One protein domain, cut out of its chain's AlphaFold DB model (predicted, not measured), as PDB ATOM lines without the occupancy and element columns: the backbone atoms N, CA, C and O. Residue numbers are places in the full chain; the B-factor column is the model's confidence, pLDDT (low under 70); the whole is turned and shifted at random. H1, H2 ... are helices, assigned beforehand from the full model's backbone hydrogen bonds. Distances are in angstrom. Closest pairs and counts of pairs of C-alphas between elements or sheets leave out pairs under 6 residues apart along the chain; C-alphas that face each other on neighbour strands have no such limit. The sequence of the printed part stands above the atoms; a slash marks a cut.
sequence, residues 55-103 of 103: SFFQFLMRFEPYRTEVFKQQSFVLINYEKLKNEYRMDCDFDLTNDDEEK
ATOM      1  N   SER A  55     178.607  83.749 251.283       87.94
ATOM      2  CA  SER A  55     179.031  84.229 249.973       87.94
ATOM      3  C   SER A  55     177.847  84.235 249.002       87.94
ATOM      4  O   SER A  55     176.860  83.517 249.184       87.94
ATOM      5  N   PHE A  56     177.951  84.993 247.907       88.12
ATOM      6  CA  PHE A  56     176.930  84.951 246.854       88.12
ATOM      7  C   PHE A  56     176.715  83.536 246.302       88.12
ATOM      8  O   PHE A  56     175.590  83.179 245.962       88.12
ATOM      9  N   PHE A  57     177.769  82.717 246.247       85.50
ATOM     10  CA  PHE A  57     177.659  81.322 245.839       85.50
ATOM     11  C   PHE A  57     176.810  80.508 246.827       85.50
ATOM     12  O   PHE A  57     175.838  79.873 246.420       85.50
ATOM     13  N   GLN A  58     177.126  80.581 248.124       84.75
ATOM     14  CA  GLN A  58     176.372  79.893 249.179       84.75
ATOM     15  C   GLN A  58     174.908  80.353 249.206       84.75
ATOM     16  O   GLN A  58     173.992  79.532 249.274       84.75
ATOM     17  N   PHE A  59     174.673  81.658 249.051       89.12
ATOM     18  CA  PHE A  59     173.332  82.220 248.934       89.12
ATOM     19  C   PHE A  59     172.582  81.646 247.723       89.12
ATOM     20  O   PHE A  59     171.451  81.193 247.855       89.12
ATOM     21  N   LEU A  60     173.214  81.581 246.546       89.06
ATOM     22  CA  LEU A  60     172.601  80.995 245.348       89.06
ATOM     23  C   LEU A  60     172.281  79.506 245.497       89.06
ATOM     24  O   LEU A  60     171.298  79.052 244.905       89.06
ATOM     25  N   MET A  61     173.091  78.744 246.236       86.44
ATOM     26  CA  MET A  61     172.822  77.327 246.507       86.44
ATOM     27  C   MET A  61     171.600  77.147 247.401       86.44
ATOM     28  O   MET A  61     170.751  76.315 247.098       86.44
ATOM     29  N   ARG A  62     171.437  77.985 248.432       87.06
ATOM     30  CA  ARG A  62     170.254  77.947 249.307       87.06
ATOM     31  C   ARG A  62     168.942  78.145 248.538       87.06
ATOM     32  O   ARG A  62     167.916  77.594 248.918       87.06
ATOM     33  N   PHE A  63     168.970  78.908 247.448       91.31
ATOM     34  CA  PHE A  63     167.800  79.189 246.612       91.31
ATOM     35  C   PHE A  63     167.578  78.170 245.489       91.31
ATOM     36  O   PHE A  63     166.713  78.407 244.647       91.31
ATOM     37  N   GLU A  64     168.317  77.053 245.459       90.00
ATOM     38  CA  GLU A  64     168.227  76.058 244.385       90.00
ATOM     39  C   GLU A  64     166.798  75.650 244.007       90.00
ATOM     40  O   GLU A  64     166.488  75.768 242.815       90.00
ATOM     41  N   PRO A  65     165.909  75.327 244.969       90.56
ATOM     42  CA  PRO A  65     164.558  74.862 244.655       90.56
ATOM     43  C   PRO A  65     163.688  75.901 243.934       90.56
ATOM     44  O   PRO A  65     162.663  75.559 243.352       90.56
ATOM     45  N   TYR A  66     164.077  77.178 243.975       92.12
ATOM     46  CA  TYR A  66     163.327  78.295 243.395       92.12
ATOM     47  C   TYR A  66     163.904  78.774 242.052       92.12
ATOM     48  O   TYR A  66     163.405  79.743 241.477       92.12
ATOM     49  N   ARG A  67     164.974  78.143 241.546       91.81
ATOM     50  CA  ARG A  67     165.632  78.549 240.293       91.81
ATOM     51  C   ARG A  67     164.903  77.980 239.081       91.81
ATOM     52  O   ARG A  67     164.631  76.788 239.012       91.81
ATOM     53  N   THR A  68     164.670  78.821 238.077       95.38
ATOM     54  CA  THR A  68     164.156  78.373 236.777       95.38
ATOM     55  C   THR A  68     165.270  77.767 235.923       95.38
ATOM     56  O   THR A  68     166.445  78.107 236.075       95.38
ATOM     57  N   GLU A  69     164.908  76.913 234.966       93.31
ATOM     58  CA  GLU A  69     165.870  76.343 234.009       93.31
ATOM     59  C   GLU A  69     166.560  77.422 233.161       93.31
ATOM     60  O   GLU A  69     167.769  77.369 232.942       93.31
ATOM     61  N   VAL A  70     165.823  78.468 232.774       96.00
ATOM     62  CA  VAL A  70     166.378  79.633 232.063       96.00
ATOM     63  C   VAL A  70     167.482  80.300 232.887       96.00
ATOM     64  O   VAL A  70     168.554  80.601 232.366       96.00
ATOM     65  N   PHE A  71     167.262  80.474 234.194       94.31
ATOM     66  CA  PHE A  71     168.281  81.031 235.078       94.31
ATOM     67  C   PHE A  71     169.519  80.134 235.148       94.31
ATOM     68  O   PHE A  71     170.636  80.642 235.087       94.31
ATOM     69  N   LYS A  72     169.351  78.807 235.238       90.62
ATOM     70  CA  LYS A  72     170.482  77.863 235.272       90.62
ATOM     71  C   LYS A  72     171.371  77.986 234.029       90.62
ATOM     72  O   LYS A  72     172.589  77.975 234.162       90.62
ATOM     73  N   GLN A  73     170.767  78.187 232.857       91.81
ATOM     74  CA  GLN A  73     171.473  78.326 231.577       91.81
ATOM     75  C   GLN A  73     172.168  79.678 231.376       91.81
ATOM     76  O   GLN A  73     173.072  79.773 230.553       91.81
ATOM     77  N   GLN A  74     171.739  80.724 232.087       93.12
ATOM     78  CA  GLN A  74     172.266  82.088 231.935       93.12
ATOM     79  C   GLN A  74     173.106  82.550 233.134       93.12
ATOM     80  O   GLN A  74     173.781  83.576 233.071       93.12
ATOM     81  N   SER A  75     173.070  81.809 234.241       92.31
ATOM     82  CA  SER A  75     173.784  82.167 235.460       92.31
ATOM     83  C   SER A  75     175.289  81.990 235.287       92.31
ATOM     84  O   SER A  75     175.792  80.872 235.196       92.31
ATOM     85  N   PHE A  76     176.022  83.104 235.349       89.75
ATOM     86  CA  PHE A  76     177.487  83.112 235.354       89.75
ATOM     87  C   PHE A  76     178.075  82.145 236.391       89.75
ATOM     88  O   PHE A  76     179.042  81.443 236.108       89.75
ATOM     89  N   VAL A  77     177.483  82.091 237.585       86.56
ATOM     90  CA  VAL A  77     177.994  81.285 238.698       86.56
ATOM     91  C   VAL A  77     177.785  79.789 238.453       86.56
ATOM     92  O   VAL A  77     178.680  79.002 238.743       86.56
ATOM     93  N   LEU A  78     176.631  79.391 237.906       86.75
ATOM     94  CA  LEU A  78     176.315  77.978 237.664       86.75
ATOM     95  C   LEU A  78     177.074  77.423 236.458       86.75
ATOM     96  O   LEU A  78     177.613  76.325 236.531       86.75
ATOM     97  N   ILE A  79     177.177  78.206 235.383       88.31
ATOM     98  CA  ILE A  79     177.905  77.816 234.167       88.31
ATOM     99  C   ILE A  79     179.394  77.617 234.460       88.31
ATOM    100  O   ILE A  79     180.011  76.681 233.959       88.31
ATOM    101  N   ASN A  80     179.975  78.482 235.293       85.88
ATOM    102  CA  ASN A  80     181.396  78.432 235.628       85.88
ATOM    103  C   ASN A  80     181.684  77.657 236.922       85.88
ATOM    104  O   ASN A  80     182.801  77.751 237.426       85.88
ATOM    105  N   TYR A  81     180.718  76.910 237.472       80.06
ATOM    106  CA  TYR A  81     180.836  76.312 238.805       80.06
ATOM    107  C   TYR A  81     182.091  75.447 238.962       80.06
ATOM    108  O   TYR A  81     182.884  75.689 239.866       80.06
ATOM    109  N   GLU A  82     182.324  74.504 238.047       75.38
ATOM    110  CA  GLU A  82     183.492  73.613 238.102       75.38
ATOM    111  C   GLU A  82     184.818  74.379 238.014       75.38
ATOM    112  O   GLU A  82     185.796  74.048 238.686       75.38
ATOM    113  N   LYS A  83     184.858  75.460 237.229       77.88
ATOM    114  CA  LYS A  83     186.037  76.326 237.138       77.88
ATOM    115  C   LYS A  83     186.264  77.089 238.447       77.88
ATOM    116  O   LYS A  83     187.369  77.076 238.982       77.88
ATOM    117  N   LEU A  84     185.209  77.698 238.989       72.31
ATOM    118  CA  LEU A  84     185.255  78.490 240.222       72.31
ATOM    119  C   LEU A  84     185.573  77.634 241.453       72.31
ATOM    120  O   LEU A  84     186.324  78.069 242.323       72.31
ATOM    121  N   LYS A  85     185.045  76.409 241.517       69.69
ATOM    122  CA  LYS A  85     185.298  75.456 242.601       69.69
ATOM    123  C   LYS A  85     186.785  75.121 242.717       69.69
ATOM    124  O   LYS A  85     187.331  75.138 243.818       69.69
ATOM    125  N   ASN A  86     187.432  74.869 241.580       68.19
ATOM    126  CA  ASN A  86     188.852  74.532 241.517       68.19
ATOM    127  C   ASN A  86     189.763  75.739 241.793       68.19
ATOM    128  O   ASN A  86     190.785  75.590 242.458       68.19
ATOM    129  N   GLU A  87     189.395  76.927 241.309       68.06
ATOM    130  CA  GLU A  87     190.203  78.148 241.440       68.06
ATOM    131  C   GLU A  87     190.136  78.763 242.850       68.06
ATOM    132  O   GLU A  87     191.150  79.234 243.361       68.06
ATOM    133  N   TYR A  88     188.974  78.709 243.513       60.88
ATOM    134  CA  TYR A  88     188.742  79.385 244.798       60.88
ATOM    135  C   TYR A  88     188.636  78.450 246.013       60.88
ATOM    136  O   TYR A  88     188.396  78.950 247.110       60.88
ATOM    137  N   ARG A  89     188.805  77.123 245.853       61.00
ATOM    138  CA  ARG A  89     188.610  76.118 246.927       61.00
ATOM    139  C   ARG A  89     187.338  76.392 247.743       61.00
ATOM    140  O   ARG A  89     187.372  76.558 248.958       61.00
ATOM    141  N   MET A  90     186.213  76.528 247.047       59.94
ATOM    142  CA  MET A  90     184.938  76.829 247.697       59.94
ATOM    143  C   MET A  90     184.379  75.569 248.360       59.94
ATOM    144  O   MET A  90     183.746  74.745 247.694       59.94
ATOM    145  N   ASP A  91     184.606  75.433 249.664       56.12
ATOM    146  CA  ASP A  91     183.974  74.396 250.474       56.12
ATOM    147  C   ASP A  91     182.465  74.673 250.561       56.12
ATOM    148  O   ASP A  91     182.007  75.756 250.938       56.12
ATOM    149  N   CYS A  92     181.680  73.690 250.116       53.75
ATOM    150  CA  CYS A  92     180.222  73.760 250.030       53.75
ATOM    151  C   CYS A  92     179.526  73.368 251.340       53.75
ATOM    152  O   CYS A  92     178.305  73.219 251.328       53.75
ATOM    153  N   ASP A  93     180.264  73.228 252.446       52.88
ATOM    154  CA  ASP A  93     179.704  72.919 253.764       52.88
ATOM    155  C   ASP A  93     179.035  74.169 254.348       52.88
ATOM    156  O   ASP A  93     179.488  74.805 255.297       52.88
ATOM    157  N   PHE A  94     177.940  74.568 253.706       54.38
ATOM    158  CA  PHE A  94     176.956  75.451 254.291       54.38
ATOM    159  C   PHE A  94     175.994  74.574 255.080       54.38
ATOM    160  O   PHE A  94     175.191  73.842 254.500       54.38
ATOM    161  N   ASP A  95     176.108  74.635 256.402       49.75
ATOM    162  CA  ASP A  95     175.256  73.886 257.310       49.75
ATOM    163  C   ASP A  95     173.800  74.365 257.174       49.75
ATOM    164  O   ASP A  95     173.415  75.436 257.653       49.75
ATOM    165  N   LEU A  96     172.998  73.602 256.426       52.38
ATOM    166  CA  LEU A  96     171.592  73.902 256.134       52.38
ATOM    167  C   LEU A  96     170.681  73.704 257.357       52.38
ATOM    168  O   LEU A  96     169.488  73.971 257.247       52.38
ATOM    169  N   THR A  97     171.208  73.234 258.493       49.50
ATOM    170  CA  THR A  97     170.410  72.786 259.645       49.50
ATOM    171  C   THR A  97     170.172  73.846 260.716       49.50
ATOM    172  O   THR A  97     169.336  73.630 261.586       49.50
ATOM    173  N   ASN A  98     170.829  75.008 260.669       50.03
ATOM    174  CA  ASN A  98     170.702  76.030 261.722       50.03
ATOM    175  C   ASN A  98     169.460  76.933 261.563       50.03
ATOM    176  O   ASN A  98     169.512  78.133 261.838       50.03
ATOM    177  N   ASP A  99     168.344  76.381 261.076       52.00
ATOM    178  CA  ASP A  99     167.048  77.075 261.063       52.00
ATOM    179  C   ASP A  99     166.322  76.961 262.430       52.00
ATOM    180  O   ASP A  99     165.422  77.762 262.694       52.00
ATOM    181  N   ASP A 100     166.791  76.080 263.329       48.28
ATOM    182  CA  ASP A 100     166.285  75.875 264.694       48.28
ATOM    183  C   ASP A 100     167.361  76.194 265.753       48.28
ATOM    184  O   ASP A 100     168.101  75.306 266.147       48.28
ATOM    185  N   GLU A 101     167.475  77.449 266.200       45.38
ATOM    186  CA  GLU A 101     167.853  77.832 267.582       45.38
ATOM    187  C   GLU A 101     168.058  79.353 267.676       45.38
ATOM    188  O   GLU A 101     169.140  79.885 267.461       45.38
ATOM    189  N   GLU A 102     166.992  80.072 268.019       38.44
ATOM    190  CA  GLU A 102     167.076  81.142 269.020       38.44
ATOM    191  C   GLU A 102     165.653  81.406 269.519       38.44
ATOM    192  O   GLU A 102     164.786  81.874 268.775       38.44
ATOM    193  N   LYS A 103     165.407  80.980 270.757       31.83
ATOM    194  CA  LYS A 103     164.169  81.191 271.503       31.83
ATOM    195  C   LYS A 103     164.192  82.559 272.171       31.83
ATOM    196  O   LYS A 103     165.266  82.916 272.703       31.83
TER     197      LYS A 103
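This is residues 55 to 103 of the 103 residues of the protein "Pkinase_Tyr domain-containing protein" of Strongyloides papillosus (UniProt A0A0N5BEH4). Three short helices, H2, H3 and H4, follow one another in a row along one side of a loose, open frame, and H1 stands across from H3, near it. A link leads from H1 round to H2, and from H4 a long tail without a named element runs off, its residues 97 to 103 sticking out. The printed part has 49 residues with four named helices, in the order H1, H2, H3, H4, and no named strand; the class is all helix. The whole is loose, with a radius of gyration of the C-alphas of 13.0 A, and only just flat, spanning 40 by 26 by 12 A.

H1, residues 56 to 62, begins at C-alpha 56 (176.930, 84.951, 246.854) and is 10.0 A long from first to last C-alpha. H2, residues 69 to 74, measures 8.8 A, and H3, residues 76 to 79, 5.4 A. H4, residues 81 to 88, measures 10.4 A and ends at C-alpha 88 (188.742, 79.385, 244.798).

H1 and H3 are close but not clearly touching; their closest C-alphas, of Phe 57 and Val 77, are 7.1 A apart. H1 is apart from H2 and H4. H2 and H3 only just touch, and only at the corner by their tight link, with 3 pairs of C-alphas within 8 A, the closest those of Lys 72 and Leu 78 at 6.3 A. H3 and H4 are close but not clearly touching, the closest C-alphas being those of Val 77 and Leu 84 at 7.9 A. H2 and H4 are apart. In H1, H2 and H4 every O i to N i+4 pair is within hydrogen-bond range; H3 is too short for such a pair, and 0 of its 1 O i to N i+3 pair is within range.

The two C-alphas farthest apart, of Lys 83 and Lys 103, are 41.0 A apart. The printed part has no cut and no long link between helices. Residues 65 to 71, of which 69 to 71 belong to H2, stand free, as do residues 97 to 103. The mean pLDDT of the printed part is 74.8, and residues 85 to 103 are under 70.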